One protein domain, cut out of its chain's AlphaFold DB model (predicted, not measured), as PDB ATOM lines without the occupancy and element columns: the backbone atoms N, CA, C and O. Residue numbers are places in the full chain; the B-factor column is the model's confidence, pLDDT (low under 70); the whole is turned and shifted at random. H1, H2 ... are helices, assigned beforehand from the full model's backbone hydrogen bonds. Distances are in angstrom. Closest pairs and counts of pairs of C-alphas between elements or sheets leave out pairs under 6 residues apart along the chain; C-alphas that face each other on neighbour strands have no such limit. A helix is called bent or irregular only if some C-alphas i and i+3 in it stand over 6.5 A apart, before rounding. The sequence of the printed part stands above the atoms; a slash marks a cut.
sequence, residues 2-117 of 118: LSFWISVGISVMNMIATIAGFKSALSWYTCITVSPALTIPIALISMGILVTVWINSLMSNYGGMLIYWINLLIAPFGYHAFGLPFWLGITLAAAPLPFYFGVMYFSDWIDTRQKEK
ATOM      1  N   LEU A   2      -3.513  18.295 -11.277       54.47
ATOM      2  CA  LEU A   2      -2.799  17.004 -11.300       54.47
ATOM      3  C   LEU A   2      -2.774  16.335 -12.693       54.47
ATOM      4  O   LEU A   2      -1.733  15.857 -13.129       54.47
ATOM      5  N   SER A   3      -3.893  16.380 -13.423       59.44
ATOM      6  CA  SER A   3      -4.002  15.851 -14.791       59.44
ATOM      7  C   SER A   3      -3.064  16.537 -15.787       59.44
ATOM      8  O   SER A   3      -2.478  15.868 -16.627       59.44
ATOM      9  N   PHE A   4      -2.865  17.852 -15.662       64.50
ATOM     10  CA  PHE A   4      -1.942  18.608 -16.511       64.50
ATOM     11  C   PHE A   4      -0.496  18.133 -16.323       64.50
ATOM     12  O   PHE A   4       0.176  17.820 -17.300       64.50
ATOM     13  N   TRP A   5      -0.035  17.997 -15.077       72.19
ATOM     14  CA  TRP A   5       1.332  17.551 -14.781       72.19
ATOM     15  C   TRP A   5       1.602  16.109 -15.216       72.19
ATOM     16  O   TRP A   5       2.693  15.811 -15.699       72.19
ATOM     17  N   ILE A   6       0.604  15.229 -15.107       70.81
ATOM     18  CA  ILE A   6       0.697  13.852 -15.608       70.81
ATOM     19  C   ILE A   6       0.802  13.844 -17.139       70.81
ATOM     20  O   ILE A   6       1.688  13.185 -17.681       70.81
ATOM     21  N   SER A   7      -0.027  14.621 -17.843       52.78
ATOM     22  CA  SER A   7       0.046  14.742 -19.306       52.78
ATOM     23  C   SER A   7       1.378  15.324 -19.784       52.78
ATOM     24  O   SER A   7       1.939  14.851 -20.774       52.78
ATOM     25  N   VAL A   8       1.924  16.313 -19.068       65.12
ATOM     26  CA  VAL A   8       3.266  16.857 -19.326       65.12
ATOM     27  C   VAL A   8       4.331  15.774 -19.128       65.12
ATOM     28  O   VAL A   8       5.161  15.575 -20.012       65.12
ATOM     29  N   GLY A   9       4.280  15.022 -18.024       72.06
ATOM     30  CA  GLY A   9       5.226  13.936 -17.748       72.06
ATOM     31  C   GLY A   9       5.210  12.837 -18.814       72.06
ATOM     32  O   GLY A   9       6.264  12.441 -19.307       72.06
ATOM     33  N   ILE A  10       4.021  12.397 -19.237       69.31
ATOM     34  CA  ILE A  10       3.854  11.406 -20.314       69.31
ATOM     35  C   ILE A  10       4.385  11.953 -21.646       69.31
ATOM     36  O   ILE A  10       5.060  11.235 -22.382       69.31
ATOM     37  N   SER A  11       4.143  13.232 -21.943       55.78
ATOM     38  CA  SER A  11       4.634  13.868 -23.173       55.78
ATOM     39  C   SER A  11       6.164  13.941 -23.206       55.78
ATOM     40  O   SER A  11       6.772  13.629 -24.227       55.78
ATOM     41  N   VAL A  12       6.797  14.278 -22.076       71.12
ATOM     42  CA  VAL A  12       8.263  14.276 -21.935       71.12
ATOM     43  C   VAL A  12       8.823  12.860 -22.094       71.12
ATOM     44  O   VAL A  12       9.797  12.675 -22.821       71.12
ATOM     45  N   MET A  13       8.196  11.848 -21.487       67.19
ATOM     46  CA  MET A  13       8.623  10.450 -21.640       67.19
ATOM     47  C   MET A  13       8.503   9.957 -23.087       67.19
ATOM     48  O   MET A  13       9.434   9.336 -23.596       67.19
ATOM     49  N   ASN A  14       7.411  10.290 -23.778       68.50
ATOM     50  CA  ASN A  14       7.236   9.970 -25.196       68.50
ATOM     51  C   ASN A  14       8.270  10.684 -26.074       68.50
ATOM     52  O   ASN A  14       8.800  10.085 -27.011       68.50
ATOM     53  N   MET A  15       8.614  11.934 -25.752       67.00
ATOM     54  CA  MET A  15       9.668  12.671 -26.447       67.00
ATOM     55  C   MET A  15      11.033  11.992 -26.261       67.00
ATOM     56  O   MET A  15      11.733  11.751 -27.242       67.00
ATOM     57  N   ILE A  16      11.386  11.607 -25.029       71.44
ATOM     58  CA  ILE A  16      12.633  10.885 -24.725       71.44
ATOM     59  C   ILE A  16      12.678   9.537 -25.454       71.44
ATOM     60  O   ILE A  16      13.690   9.220 -26.080       71.44
ATOM     61  N   ALA A  17      11.587   8.765 -25.426       67.75
ATOM     62  CA  ALA A  17      11.490   7.479 -26.114       67.75
ATOM     63  C   ALA A  17      11.650   7.630 -27.637       67.75
ATOM     64  O   ALA A  17      12.375   6.856 -28.262       67.75
ATOM     65  N   THR A  18      11.049   8.668 -28.222       67.50
ATOM     66  CA  THR A  18      11.167   8.979 -29.655       67.50
ATOM     67  C   THR A  18      12.601   9.357 -30.029       67.50
ATOM     68  O   THR A  18      13.135   8.843 -31.009       67.50
ATOM     69  N   ILE A  19      13.267  10.195 -29.225       68.94
ATOM     70  CA  ILE A  19      14.669  10.589 -29.448       68.94
ATOM     71  C   ILE A  19      15.602   9.381 -29.318       68.94
ATOM     72  O   ILE A  19      16.500   9.211 -30.138       68.94
ATOM     73  N   ALA A  20      15.396   8.525 -28.314       70.38
ATOM     74  CA  ALA A  20      16.199   7.321 -28.121       70.38
ATOM     75  C   ALA A  20      16.017   6.321 -29.275       70.38
ATOM     76  O   ALA A  20      17.007   5.816 -29.807       70.38
ATOM     77  N   GLY A  21      14.773   6.088 -29.707       69.56
ATOM     78  CA  GLY A  21      14.467   5.243 -30.861       69.56
ATOM     79  C   GLY A  21      15.079   5.782 -32.153       69.56
ATOM     80  O   GLY A  21      15.735   5.040 -32.885       69.56
ATOM     81  N   PHE A  22      14.954   7.089 -32.398       69.56
ATOM     82  CA  PHE A  22      15.530   7.741 -33.573       69.56
ATOM     83  C   PHE A  22      17.065   7.725 -33.551       69.56
ATOM     84  O   PHE A  22      17.680   7.445 -34.574       69.56
ATOM     85  N   LYS A  23      17.702   7.932 -32.389       70.75
ATOM     86  CA  LYS A  23      19.161   7.815 -32.222       70.75
ATOM     87  C   LYS A  23      19.660   6.424 -32.608       70.75
ATOM     88  O   LYS A  23      20.633   6.311 -33.351       70.75
ATOM     89  N   SER A  24      19.004   5.375 -32.112       72.69
ATOM     90  CA  SER A  24      19.361   3.990 -32.429       72.69
ATOM     91  C   SER A  24      19.171   3.679 -33.913       72.69
ATOM     92  O   SER A  24      20.058   3.091 -34.526       72.69
ATOM     93  N   ALA A  25      18.068   4.134 -34.513       68.00
ATOM     94  CA  ALA A  25      17.811   3.965 -35.943       68.00
ATOM     95  C   ALA A  25      18.849   4.699 -36.811       68.00
ATOM     96  O   ALA A  25      19.368   4.138 -37.775       68.00
ATOM     97  N   LEU A  26      19.205   5.930 -36.439       65.06
ATOM     98  CA  LEU A  26      20.185   6.742 -37.154       65.06
ATOM     99  C   LEU A  26      21.600   6.163 -37.027       65.06
ATOM    100  O   LEU A  26      22.334   6.123 -38.013       65.06
ATOM    101  N   SER A  27      21.968   5.665 -35.843       73.00
ATOM    102  CA  SER A  27      23.249   4.990 -35.610       73.00
ATOM    103  C   SER A  27      23.355   3.667 -36.362       73.00
ATOM    104  O   SER A  27      24.446   3.318 -36.801       73.00
ATOM    105  N   TRP A  28      22.249   2.938 -36.517       75.44
ATOM    106  CA  TRP A  28      22.193   1.729 -37.335       75.44
ATOM    107  C   TRP A  28      22.328   2.047 -38.830       75.44
ATOM    108  O   TRP A  28      23.102   1.394 -39.521       75.44
ATOM    109  N   TYR A  29      21.639   3.081 -39.320       68.06
ATOM    110  CA  TYR A  29      21.675   3.472 -40.734       68.06
ATOM    111  C   TYR A  29      23.021   4.074 -41.167       68.06
ATOM    112  O   TYR A  29      23.500   3.810 -42.265       68.06
ATOM    113  N   THR A  30      23.635   4.896 -40.313       72.62
ATOM    114  CA  THR A  30      24.881   5.619 -40.638       72.62
ATOM    115  C   THR A  30      26.144   4.933 -40.123       72.62
ATOM    116  O   THR A  30      27.241   5.386 -40.436       72.62
ATOM    117  N   CYS A  31      26.009   3.874 -39.317       73.81
ATOM    118  CA  CYS A  31      27.096   3.239 -38.560       73.81
ATOM    119  C   CYS A  31      27.878   4.200 -37.636       73.81
ATOM    120  O   CYS A  31      28.969   3.862 -37.178       73.81
ATOM    121  N   ILE A  32      27.339   5.390 -37.341       76.19
ATOM    122  CA  ILE A  32      27.989   6.419 -36.523       76.19
ATOM    123  C   ILE A  32      27.138   6.693 -35.283       76.19
ATOM    124  O   ILE A  32      25.937   6.943 -35.371       76.19
ATOM    125  N   THR A  33      27.762   6.711 -34.105       73.75
ATOM    126  CA  THR A  33      27.100   7.146 -32.869       73.75
ATOM    127  C   THR A  33      26.833   8.649 -32.898       73.75
ATOM    128  O   THR A  33      27.734   9.461 -32.693       73.75
ATOM    129  N   VAL A  34      25.573   9.024 -33.119       67.69
ATOM    130  CA  VAL A  34      25.134  10.425 -33.153       67.69
ATOM    131  C   VAL A  34      24.790  10.919 -31.743       67.69
ATOM    132  O   VAL A  34      24.130  10.231 -30.961       67.69
ATOM    133  N   SER A  35      25.241  12.128 -31.395       77.56
ATOM    134  CA  SER A  35      24.907  12.776 -30.120       77.56
ATOM    135  C   SER A  35      23.392  13.020 -29.995       77.56
ATOM    136  O   SER A  35      22.761  13.417 -30.981       77.56
ATOM    137  N   PRO A  36      22.784  12.874 -28.798       68.12
ATOM    138  CA  PRO A  36      21.383  13.239 -28.568       68.12
ATOM    139  C   PRO A  36      21.063  14.686 -28.972       68.12
ATOM    140  O   PRO A  36      19.992  14.946 -29.514       68.12
ATOM    141  N   ALA A  37      22.015  15.609 -28.793       71.88
ATOM    142  CA  ALA A  37      21.855  17.016 -29.158       71.88
ATOM    143  C   ALA A  37      21.717  17.238 -30.676       71.88
ATOM    144  O   ALA A  37      21.043  18.171 -31.091       71.88
ATOM    145  N   LEU A  38      22.316  16.368 -31.499       70.81
ATOM    146  CA  LEU A  38      22.151  16.367 -32.960       70.81
ATOM    147  C   LEU A  38      20.950  15.523 -33.402       70.81
ATOM    148  O   LEU A  38      20.314  15.818 -34.406       70.81
ATOM    149  N   THR A  39      20.605  14.496 -32.627       70.38
ATOM    150  CA  THR A  39      19.476  13.604 -32.918       70.38
ATOM    151  C   THR A  39      18.148  14.361 -32.895       70.38
ATOM    152  O   THR A  39      17.320  14.157 -33.775       70.38
ATOM    153  N   ILE A  40      17.951  15.258 -31.922       67.31
ATOM    154  CA  ILE A  40      16.724  16.059 -31.776       67.31
ATOM    155  C   ILE A  40      16.433  16.920 -33.022       67.31
ATOM    156  O   ILE A  40      15.361  16.755 -33.605       67.31
ATOM    157  N   PRO A  41      17.338  17.812 -33.476       72.56
ATOM    158  CA  PRO A  41      17.080  18.639 -34.650       72.56
ATOM    159  C   PRO A  41      16.937  17.808 -35.928       72.56
ATOM    160  O   PRO A  41      16.070  18.116 -36.740       72.56
ATOM    161  N   ILE A  42      17.710  16.727 -36.097       72.38
ATOM    162  CA  ILE A  42      17.564  15.841 -37.262       72.38
ATOM    163  C   ILE A  42      16.188  15.168 -37.253       72.38
ATOM    164  O   ILE A  42      15.515  15.183 -38.275       72.38
ATOM    165  N   ALA A  43      15.728  14.645 -36.113       67.06
ATOM    166  CA  ALA A  43      14.404  14.037 -35.995       67.06
ATOM    167  C   ALA A  43      13.284  15.034 -36.325       67.06
ATOM    168  O   ALA A  43      12.354  14.693 -37.052       67.06
ATOM    169  N   LEU A  44      13.391  16.276 -35.840       70.31
ATOM    170  CA  LEU A  44      12.430  17.339 -36.145       70.31
ATOM    171  C   LEU A  44      12.409  17.679 -37.640       70.31
ATOM    172  O   LEU A  44      11.332  17.788 -38.222       70.31
ATOM    173  N   ILE A  45      13.581  17.795 -38.272       72.69
ATOM    174  CA  ILE A  45      13.697  18.052 -39.713       72.69
ATOM    175  C   ILE A  45      13.129  16.876 -40.511       72.69
ATOM    176  O   ILE A  45      12.300  17.084 -41.393       72.69
ATOM    177  N   SER A  46      13.515  15.640 -40.190       69.62
ATOM    178  CA  SER A  46      13.026  14.437 -40.868       69.62
ATOM    179  C   SER A  46      11.513  14.290 -40.742       69.62
ATOM    180  O   SER A  46      10.850  13.983 -41.730       69.62
ATOM    181  N   MET A  47      10.950  14.562 -39.562       68.75
ATOM    182  CA  MET A  47       9.505  14.516 -39.359       68.75
ATOM    183  C   MET A  47       8.792  15.641 -40.117       68.75
ATOM    184  O   MET A  47       7.762  15.396 -40.738       68.75
ATOM    185  N   GLY A  48       9.364  16.850 -40.147       66.88
ATOM    186  CA  GLY A  48       8.852  17.956 -40.959       66.88
ATOM    187  C   GLY A  48       8.852  17.641 -42.460       66.88
ATOM    188  O   GLY A  48       7.862  17.901 -43.148       66.88
ATOM    189  N   ILE A  49       9.918  17.009 -42.964       71.56
ATOM    190  CA  ILE A  49      10.012  16.551 -44.358       71.56
ATOM    191  C   ILE A  49       8.957  15.476 -44.635       71.56
ATOM    192  O   ILE A  49       8.239  15.582 -45.623       71.56
ATOM    193  N   LEU A  50       8.816  14.479 -43.756       73.38
ATOM    194  CA  LEU A  50       7.832  13.404 -43.907       73.38
ATOM    195  C   LEU A  50       6.401  13.955 -43.977       73.38
ATOM    196  O   LEU A  50       5.641  13.584 -44.868       73.38
ATOM    197  N   VAL A  51       6.056  14.880 -43.076       70.69
ATOM    198  CA  VAL A  51       4.755  15.564 -43.060       70.69
ATOM    199  C   VAL A  51       4.528  16.325 -44.369       70.69
ATOM    200  O   VAL A  51       3.476  16.178 -44.987       70.69
ATOM    201  N   THR A  52       5.529  17.074 -44.838       69.69
ATOM    202  CA  THR A  52       5.443  17.836 -46.097       69.69
ATOM    203  C   THR A  52       5.247  16.919 -47.307       69.69
ATOM    204  O   THR A  52       4.371  17.164 -48.132       69.69
ATOM    205  N   VAL A  53       6.010  15.825 -47.402       74.44
ATOM    206  CA  VAL A  53       5.893  14.842 -48.495       74.44
ATOM    207  C   VAL A  53       4.529  14.159 -48.476       74.44
ATOM    208  O   VAL A  53       3.897  14.014 -49.522       74.44
ATOM    209  N   TRP A  54       4.045  13.773 -47.295       74.00
ATOM    210  CA  TRP A  54       2.731  13.159 -47.138       74.00
ATOM    211  C   TRP A  54       1.605  14.091 -47.600       74.00
ATOM    212  O   TRP A  54       0.709  13.667 -48.327       74.00
ATOM    213  N   ILE A  55       1.680  15.377 -47.258       73.69
ATOM    214  CA  ILE A  55       0.684  16.364 -47.684       73.69
ATOM    215  C   ILE A  55       0.778  16.656 -49.172       73.69
ATOM    216  O   ILE A  55      -0.255  16.691 -49.829       73.69
ATOM    217  N   ASN A  56       1.982  16.779 -49.733       74.12
ATOM    218  CA  ASN A  56       2.148  16.882 -51.183       74.12
ATOM    219  C   ASN A  56       1.511  15.681 -51.894       74.12
ATOM    220  O   ASN A  56       0.815  15.851 -52.894       74.12
ATOM    221  N   SER A  57       1.688  14.473 -51.350       76.00
ATOM    222  CA  SER A  57       1.059  13.263 -51.879       76.00
ATOM    223  C   SER A  57      -0.468  13.316 -51.784       76.00
ATOM    224  O   SER A  57      -1.135  12.912 -52.735       76.00
ATOM    225  N   LEU A  58      -1.034  13.814 -50.680       78.81
ATOM    226  CA  LEU A  58      -2.483  13.986 -50.535       78.81
ATOM    227  C   LEU A  58      -3.022  15.039 -51.511       78.81
ATOM    228  O   LEU A  58      -4.006  14.795 -52.196       78.81
ATOM    229  N   MET A  59      -2.346  16.175 -51.641       78.12
ATOM    230  CA  MET A  59      -2.784  17.287 -52.486       78.12
ATOM    231  C   MET A  59      -2.544  17.046 -53.987       78.12
ATOM    232  O   MET A  59      -3.026  17.815 -54.811       78.12
ATOM    233  N   SER A  60      -1.833  15.976 -54.364       76.94
ATOM    234  CA  SER A  60      -1.544  15.629 -55.766       76.94
ATOM    235  C   SER A  60      -2.772  15.218 -56.589       76.94
ATOM    236  O   SER A  60      -2.710  15.189 -57.817       76.94
ATOM    237  N   ASN A  61      -3.888  14.867 -55.941       82.56
ATOM    238  CA  ASN A  61      -5.117  14.451 -56.609       82.56
ATOM    239  C   ASN A  61      -6.367  14.854 -55.809       82.56
ATOM    240  O   ASN A  61      -6.311  15.087 -54.602       82.56
ATOM    241  N   TYR A  62      -7.518  14.891 -56.486       79.88
ATOM    242  CA  TYR A  62      -8.787  15.320 -55.888       79.88
ATOM    243  C   TYR A  62      -9.215  14.480 -54.676       79.88
ATOM    244  O   TYR A  62      -9.734  15.030 -53.709       79.88
ATOM    245  N   GLY A  63      -8.991  13.161 -54.699       81.62
ATOM    246  CA  GLY A  63      -9.376  12.274 -53.600       81.62
ATOM    247  C   GLY A  63      -8.557  12.525 -52.334       81.62
ATOM    248  O   GLY A  63      -9.115  12.673 -51.249       81.62
ATOM    249  N   GLY A  64      -7.237  12.637 -52.473       78.56
ATOM    250  CA  GLY A  64      -6.334  12.945 -51.369       78.56
ATOM    251  C   GLY A  64      -6.545  14.355 -50.814       78.56
ATOM    252  O   GLY A  64      -6.518  14.536 -49.598       78.56
ATOM    253  N   MET A  65      -6.860  15.329 -51.673       81.69
ATOM    254  CA  MET A  65      -7.213  16.684 -51.250       81.69
ATOM    255  C   MET A  65      -8.475  16.668 -50.379       81.69
ATOM    256  O   MET A  65      -8.514  17.301 -49.327       81.69
ATOM    257  N   LEU A  66      -9.490  15.893 -50.765       83.88
ATOM    258  CA  LEU A  66     -10.735  15.759 -50.008       83.88
ATOM    259  C   LEU A  66     -10.500  15.065 -48.652       83.88
ATOM    260  O   LEU A  66     -11.012  15.524 -47.632       83.88
ATOM    261  N   ILE A  67      -9.649  14.032 -48.616       82.62
ATOM    262  CA  ILE A  67      -9.198  13.387 -47.369       82.62
ATOM    263  C   ILE A  67      -8.480  14.395 -46.462       82.62
ATOM    264  O   ILE A  67      -8.740  14.429 -45.260       82.62
ATOM    265  N   TYR A  68      -7.607  15.235 -47.020       82.06
ATOM    266  CA  TYR A  68      -6.889  16.253 -46.258       82.06
ATOM    267  C   TYR A  68      -7.841  17.294 -45.649       82.06
ATOM    268  O   TYR A  68      -7.726  17.597 -44.463       82.06
ATOM    269  N   TRP A  69      -8.833  17.776 -46.405       82.25
ATOM    270  CA  TRP A  69      -9.844  18.708 -45.890       82.25
ATOM    271  C   TRP A  69     -10.710  18.102 -44.788       82.25
ATOM    272  O   TRP A  69     -10.952  18.754 -43.775       82.25
ATOM    273  N   ILE A  70     -11.135  16.847 -44.944       84.38
ATOM    274  CA  ILE A  70     -11.848  16.120 -43.886       84.38
ATOM    275  C   ILE A  70     -10.969  16.026 -42.633       84.38
ATOM    276  O   ILE A  70     -11.434  16.301 -41.528       84.38
ATOM    277  N   ASN A  71      -9.688  15.695 -42.794       81.81
ATOM    278  CA  ASN A  71      -8.757  15.600 -41.677       81.81
ATOM    279  C   ASN A  71      -8.562  16.961 -40.988       81.81
ATOM    280  O   ASN A  71      -8.577  17.037 -39.767       81.81
ATOM    281  N   LEU A  72      -8.483  18.054 -41.749       82.69
ATOM    282  CA  LEU A  72      -8.380  19.412 -41.215       82.69
ATOM    283  C   LEU A  72      -9.624  19.834 -40.413       82.69
ATOM    284  O   LEU A  72      -9.499  20.556 -39.426       82.69
ATOM    285  N   LEU A  73     -10.813  19.358 -40.797       83.38
ATOM    286  CA  LEU A  73     -12.065  19.609 -40.076       83.38
ATOM    287  C   LEU A  73     -12.201  18.759 -38.804       83.38
ATOM    288  O   LEU A  73     -12.768  19.226 -37.820       83.38
ATOM    289  N   ILE A  74     -11.687  17.525 -38.807       82.81
ATOM    290  CA  ILE A  74     -11.835  16.577 -37.690       82.81
ATOM    291  C   ILE A  74     -10.694  16.702 -36.670       82.81
ATOM    292  O   ILE A  74     -10.922  16.575 -35.463       82.81
ATOM    293  N   ALA A  75      -9.470  16.983 -37.119       79.75
ATOM    294  CA  ALA A  75      -8.279  17.041 -36.275       79.75
ATOM    295  C   ALA A  75      -8.416  17.978 -35.057       79.75
ATOM    296  O   ALA A  75      -8.022  17.559 -33.966       79.75
ATOM    297  N   PRO A  76      -9.033  19.177 -35.147       81.12
ATOM    298  CA  PRO A  76      -9.251  20.046 -33.989       81.12
ATOM    299  C   PRO A  76     -10.061  19.393 -32.864       81.12
ATOM    300  O   PRO A  76      -9.766  19.615 -31.690       81.12
ATOM    301  N   PHE A  77     -11.045  18.550 -33.200       80.69
ATOM    302  CA  PHE A  77     -11.832  17.799 -32.218       80.69
ATOM    303  C   PHE A  77     -11.010  16.685 -31.570       80.69
ATOM    304  O   PHE A  77     -11.115  16.474 -30.362       80.69
ATOM    305  N   GLY A  78     -10.149  16.023 -32.349       76.12
ATOM    306  CA  GLY A  78      -9.171  15.070 -31.828       76.12
ATOM    307  C   GLY A  78      -8.227  15.737 -30.828       76.12
ATOM    308  O   GLY A  78      -8.136  15.308 -29.683       76.12
ATOM    309  N   TYR A  79      -7.594  16.847 -31.213       74.62
ATOM    310  CA  TYR A  79      -6.710  17.610 -30.328       74.62
ATOM    311  C   TYR A  79      -7.429  18.105 -29.066       74.62
ATOM    312  O   TYR A  79      -6.876  18.006 -27.969       74.62
ATOM    313  N   HIS A  80      -8.680  18.557 -29.193       72.94
ATOM    314  CA  HIS A  80      -9.500  18.951 -28.050       72.94
ATOM    315  C   HIS A  80      -9.789  17.784 -27.095       72.94
ATOM    316  O   HIS A  80      -9.706  17.953 -25.879       72.94
ATOM    317  N   ALA A  81     -10.044  16.580 -27.617       76.19
ATOM    318  CA  ALA A  81     -10.205  15.374 -26.804       76.19
ATOM    319  C   ALA A  81      -8.921  14.990 -26.040       76.19
ATOM    320  O   ALA A  81      -9.001  14.433 -24.947       76.19
ATOM    321  N   PHE A  82      -7.744  15.344 -26.567       74.06
ATOM    322  CA  PHE A  82      -6.446  15.181 -25.896       74.06
ATOM    323  C   PHE A  82      -6.047  16.377 -25.006       74.06
ATOM    324  O   PHE A  82      -4.929  16.415 -24.490       74.06
ATOM    325  N   GLY A  83      -6.952  17.335 -24.775       74.31
ATOM    326  CA  GLY A  83      -6.756  18.448 -23.840       74.31
ATOM    327  C   GLY A  83      -6.057  19.681 -24.420       74.31
ATOM    328  O   GLY A  83      -5.666  20.566 -23.660       74.31
ATOM    329  N   LEU A  84      -5.899  19.768 -25.744       72.69
ATOM    330  CA  LEU A  84      -5.397  20.973 -26.411       72.69
ATOM    331  C   LEU A  84      -6.541  21.965 -26.686       72.69
ATOM    332  O   LEU A  84      -7.647  21.551 -27.034       72.69
ATOM    333  N   PRO A  85      -6.303  23.287 -26.593       79.75
ATOM    334  CA  PRO A  85      -7.295  24.275 -27.001       79.75
ATOM    335  C   PRO A  85      -7.692  24.076 -28.467       79.75
ATOM    336  O   PRO A  85      -6.830  23.923 -29.330       79.75
ATOM    337  N   PHE A  86      -8.992  24.133 -28.762       75.31
ATOM    338  CA  PHE A  86      -9.535  23.877 -30.102       75.31
ATOM    339  C   PHE A  86      -8.866  24.724 -31.200       75.31
ATOM    340  O   PHE A  86      -8.453  24.201 -32.233       75.31
ATOM    341  N   TRP A  87      -8.661  26.018 -30.936       73.44
ATOM    342  CA  TRP A  87      -7.959  26.938 -31.840       73.44
ATOM    343  C   TRP A  87      -6.515  26.527 -32.129       73.44
ATOM    344  O   TRP A  87      -6.026  26.729 -33.236       73.44
ATOM    345  N   LEU A  88      -5.849  25.925 -31.142       70.88
ATOM    346  CA  LEU A  88      -4.484  25.424 -31.262       70.88
ATOM    347  C   LEU A  88      -4.454  24.125 -32.085       70.88
ATOM    348  O   LEU A  88      -3.538  23.900 -32.867       70.88
ATOM    349  N   GLY A  89      -5.504  23.306 -31.984       73.12
ATOM    350  CA  GLY A  89      -5.728  22.165 -32.872       73.12
ATOM    351  C   GLY A  89      -5.953  22.573 -34.333       73.12
ATOM    352  O   GLY A  89      -5.408  21.934 -35.229       73.12
ATOM    353  N   ILE A  90      -6.692  23.665 -34.582       77.88
ATOM    354  CA  ILE A  90      -6.869  24.229 -35.934       77.88
ATOM    355  C   ILE A  90      -5.535  24.700 -36.504       77.88
ATOM    356  O   ILE A  90      -5.196  24.342 -37.630       77.88
ATOM    357  N   THR A  91      -4.765  25.490 -35.752       77.38
ATOM    358  CA  THR A  91      -3.477  25.993 -36.248       77.38
ATOM    359  C   THR A  91      -2.484  24.870 -36.493       77.38
ATOM    360  O   THR A  91      -1.774  24.931 -37.488       77.38
ATOM    361  N   LEU A  92      -2.463  23.818 -35.670       72.19
ATOM    362  CA  LEU A  92      -1.625  22.641 -35.912       72.19
ATOM    363  C   LEU A  92      -2.070  21.837 -37.141       72.19
ATOM    364  O   LEU A  92      -1.222  21.409 -37.922       72.19
ATOM    365  N   ALA A  93      -3.378  21.666 -37.349       74.50
ATOM    366  CA  ALA A  93      -3.908  20.971 -38.521       74.50
ATOM    367  C   ALA A  93      -3.647  21.748 -39.826       74.50
ATOM    368  O   ALA A  93      -3.338  21.145 -40.853       74.50
ATOM    369  N   ALA A  94      -3.733  23.082 -39.775       78.50
ATOM    370  CA  ALA A  94      -3.521  23.974 -40.914       78.50
ATOM    371  C   ALA A  94      -2.057  24.403 -41.122       78.50
ATOM    372  O   ALA A  94      -1.726  24.888 -42.201       78.50
ATOM    373  N   ALA A  95      -1.175  24.214 -40.133       74.38
ATOM    374  CA  ALA A  95       0.249  24.564 -40.195       74.38
ATOM    375  C   ALA A  95       0.977  24.108 -41.472       74.38
ATOM    376  O   ALA A  95       1.877  24.822 -41.914       74.38
ATOM    377  N   PRO A  96       0.623  22.974 -42.100       71.75
ATOM    378  CA  PRO A  96       1.302  22.543 -43.313       71.75
ATOM    379  C   PRO A  96       0.835  23.224 -44.612       71.75
ATOM    380  O   PRO A  96       1.564  23.194 -45.603       71.75
ATOM    381  N   LEU A  97      -0.345  23.859 -44.627       75.25
ATOM    382  CA  LEU A  97      -0.878  24.549 -45.810       75.25
ATOM    383  C   LEU A  97       0.038  25.689 -46.303       75.25
ATOM    384  O   LEU A  97       0.333  25.721 -47.498       75.25
ATOM    385  N   PRO A  98       0.549  26.595 -45.439       73.31
ATOM    386  CA  PRO A  98       1.509  27.621 -45.850       73.31
ATOM    387  C   PRO A  98       2.768  27.061 -46.517       73.31
ATOM    388  O   PRO A  98       3.262  27.651 -47.474       73.31
ATOM    389  N   PHE A  99       3.277  25.919 -46.044       68.81
ATOM    390  CA  PHE A  99       4.444  25.273 -46.646       68.81
ATOM    391  C   PHE A  99       4.114  24.702 -48.024       68.81
ATOM    392  O   PHE A  99       4.887  24.904 -48.956       68.81
ATOM    393  N   TYR A 100       2.951  24.063 -48.180       68.94
ATOM    394  CA  TYR A 100       2.480  23.565 -49.472       68.94
ATOM    395  C   TYR A 100       2.369  24.689 -50.516       68.94
ATOM    396  O   TYR A 100       3.000  24.627 -51.572       68.94
ATOM    397  N   PHE A 101       1.627  25.757 -50.199       74.75
ATOM    398  CA  PHE A 101       1.445  26.888 -51.114       74.75
ATOM    399  C   PHE A 101       2.743  27.665 -51.356       74.75
ATOM    400  O   PHE A 101       2.990  28.109 -52.475       74.75
ATOM    401  N   GLY A 102       3.596  27.801 -50.337       73.50
ATOM    402  CA  GLY A 102       4.907  28.432 -50.472       73.50
ATOM    403  C   GLY A 102       5.835  27.669 -51.420       73.50
ATOM    404  O   GLY A 102       6.473  28.281 -52.274       73.50
ATOM    405  N   VAL A 103       5.879  26.335 -51.317       69.44
ATOM    406  CA  VAL A 103       6.671  25.483 -52.219       69.44
ATOM    407  C   VAL A 103       6.112  25.514 -53.640       69.44
ATOM    408  O   VAL A 103       6.891  25.630 -54.583       69.44
ATOM    409  N   MET A 104       4.786  25.475 -53.806       73.75
ATOM    410  CA  MET A 104       4.141  25.595 -55.120       73.75
ATOM    411  C   MET A 104       4.495  26.925 -55.799       73.75
ATOM    412  O   MET A 104       4.971  26.932 -56.929       73.75
ATOM    413  N   TYR A 105       4.356  28.040 -55.078       78.88
ATOM    414  CA  TYR A 105       4.712  29.367 -55.584       78.88
ATOM    415  C   TYR A 105       6.193  29.463 -55.976       78.88
ATOM    416  O   TYR A 105       6.540  30.039 -57.006       78.88
ATOM    417  N   PHE A 106       7.083  28.882 -55.166       75.88
ATOM    418  CA  PHE A 106       8.514  28.863 -55.457       75.88
ATOM    419  C   PHE A 106       8.850  28.005 -56.686       75.88
ATOM    420  O   PHE A 106       9.696  28.399 -57.488       75.88
ATOM    421  N   SER A 107       8.167  26.872 -56.860       75.19
ATOM    422  CA  SER A 107       8.294  26.015 -58.043       75.19
ATOM    423  C   SER A 107       7.887  26.759 -59.316       75.19
ATOM    424  O   SER A 107       8.675  26.837 -60.255       75.19
ATOM    425  N   ASP A 108       6.705  27.384 -59.322       80.62
ATOM    426  CA  ASP A 108       6.211  28.159 -60.468       80.62
ATOM    427  C   ASP A 108       7.138  29.338 -60.800       80.62
ATOM    428  O   ASP A 108       7.392  29.655 -61.969       80.62
ATOM    429  N   TRP A 109       7.696  29.979 -59.770       84.00
ATOM    430  CA  TRP A 109       8.667  31.053 -59.938       84.00
ATOM    431  C   TRP A 109       9.964  30.571 -60.611       84.00
ATOM    432  O   TRP A 109      10.470  31.250 -61.509       84.00
ATOM    433  N   ILE A 110      10.489  29.401 -60.225       81.88
ATOM    434  CA  ILE A 110      11.676  28.799 -60.857       81.88
ATOM    435  C   ILE A 110      11.402  28.458 -62.322       81.88
ATOM    436  O   ILE A 110      12.204  28.818 -63.187       81.88
ATOM    437  N   ASP A 111      10.273  27.812 -62.612       82.44
ATOM    438  CA  ASP A 111       9.916  27.396 -63.972       82.44
ATOM    439  C   ASP A 111       9.769  28.596 -64.911       82.44
ATOM    440  O   ASP A 111      10.233  28.573 -66.055       82.44
ATOM    441  N   THR A 112       9.176  29.683 -64.416       84.50
ATOM    442  CA  THR A 112       9.036  30.930 -65.178       84.50
ATOM    443  C   THR A 112      10.407  31.533 -65.502       84.50
ATOM    444  O   THR A 112      10.673  31.899 -66.645       84.50
ATOM    445  N   ARG A 113      11.331  31.552 -64.530       80.56
ATOM    446  CA  ARG A 113      12.705  32.057 -64.708       80.56
ATOM    447  C   ARG A 113      13.567  31.196 -65.631       80.56
ATOM    448  O   ARG A 113      14.496  31.724 -66.241       80.56
ATOM    449  N   GLN A 114      13.320  29.889 -65.709       73.56
ATOM    450  CA  GLN A 114      14.019  29.015 -66.655       73.56
ATOM    451  C   GLN A 114      13.555  29.260 -68.092       73.56
ATOM    452  O   GLN A 114      14.398  29.345 -68.981       73.56
ATOM    453  N   LYS A 115      12.248  29.461 -68.305       73.19
ATOM    454  CA  LYS A 115      11.678  29.769 -69.627       73.19
ATOM    455  C   LYS A 115      12.134  31.119 -70.186       73.19
ATOM    456  O   LYS A 115      12.258  31.246 -71.392       73.19
ATOM    457  N   GLU A 116      12.424  32.106 -69.336       75.25
ATOM    458  CA  GLU A 116      12.979  33.409 -69.758       75.25
ATOM    459  C   GLU A 116      14.441  33.338 -70.246       75.25
ATOM    460  O   GLU A 116      14.935  34.294 -70.840       75.25
ATOM    461  N   LYS A 117      15.161  32.244 -69.958       66.94
ATOM    462  CA  LYS A 117      16.584  32.068 -70.313       66.94
ATOM    463  C   LYS A 117      16.821  31.227 -71.573       66.94
ATOM    464  O   LYS A 117      17.972  31.123 -71.996       66.94
TER     465      LYS A 117
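What this domain is: This is residues 2 to 117 of the 118 residues of an uncharacterized protein of Acinetobacter sp. WCHAc010052 (UniProt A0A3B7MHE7). Five helices make an open, loosely joined frame: H2 runs through the middle, H1 stands nearly square to it near its first end, and H3 folds back from its other end to make a V. H4 turns back along H3 as a helical hairpin, and H5 leads on from H4 past the last part of H2, its residues 105 to 115 sticking out with the tail to residue 117. The 116 residues printed hold the five named helices in the order H1, H2, H3, H4, H5 and no named strand, and the class is all helix. The whole is loose, with a radius of gyration of the C-alphas of 18.6 A, and flat, spanning 59 by 42 by 21 A.

Where its parts are: Find C-alpha 2 at (-2.799, 17.004, -11.300); from there H1, residues 2 to 30, runs 41.9 A to C-alpha 30 at (24.881, 5.619, -40.638), and with 29 residues it is the longest helix. Next comes H2, residues 36 to 59, which is 34.2 A from first to last C-alpha. H3, residues 62 to 81, covers 29.1 A and has a kink of 36 degrees near residue 74. Look there and you find that H3 is irregular, but only just: C-alphas 73 and 76 are 6.7 A apart. H4, residues 86 to 94, is the shortest at 12.4 A. H5, residues 96 to 115, runs 29.2 A and ends at C-alpha 115, at (11.678, 29.769, -69.627).

How they stand to each other: Start at H2, the hub, which touches three other helices; its centre is also the nearest to the mean of the C-alphas, at 5.7 A. Residues 36 to 43 of H2 touch residues 19 to 23 of H1, where the closest C-alphas are those of Lys 23 and Thr 39, 5.8 A apart. The lines of H1 and H2 are about perpendicular, at 88 degrees. Farther along H2, its residues 55 to 59 touch residues 64 to 68 of H3, the closest C-alphas being those of Leu 58 and Gly 64 at 4.1 A. H2 and H3 run opposite ways at a steep tilt of 49 degrees. Residues 51 to 56 of H2 touch residues 96 to 100 of H5, with the C-alphas of Thr 52 and Pro 96 closest at 6.9 A; these two helices are about perpendicular, at 74 degrees. From H3 go on to H4: the two form a helical hairpin and run opposite ways at a shallow tilt of 28 degrees. H4 touches residues 71 to 80 of H3, and the closest C-alphas, of Pro 76 and Gly 89, are 4.3 A apart. H4 and H5 meet only through their link. H1 and H3 are apart, as are H3 and H5. In the backbones of H1, H4 and H5 every O i to N i+4 pair is within hydrogen-bond range; in H2 it is 19 of 20 and in H3 14 of 16.

The domain as a whole: The two C-alphas farthest apart are those of Leu 2 and Lys 117, 63.9 A from each other. The printed part has no cut, and its four links are tight, the one from H1 to H2 having 5 residues. Residues 8 to 14 of H1 stand free, as do residues 105 to 117, of which 105 to 115 belong to H5. Without these stretches the body spans 43 by 42 by 20 A. The mean pLDDT of the printed part is 73.6; 30 residues are under 70, among them residues 2 to 4, 13 to 15 and 17 to 19 of H1, whose mean is 68.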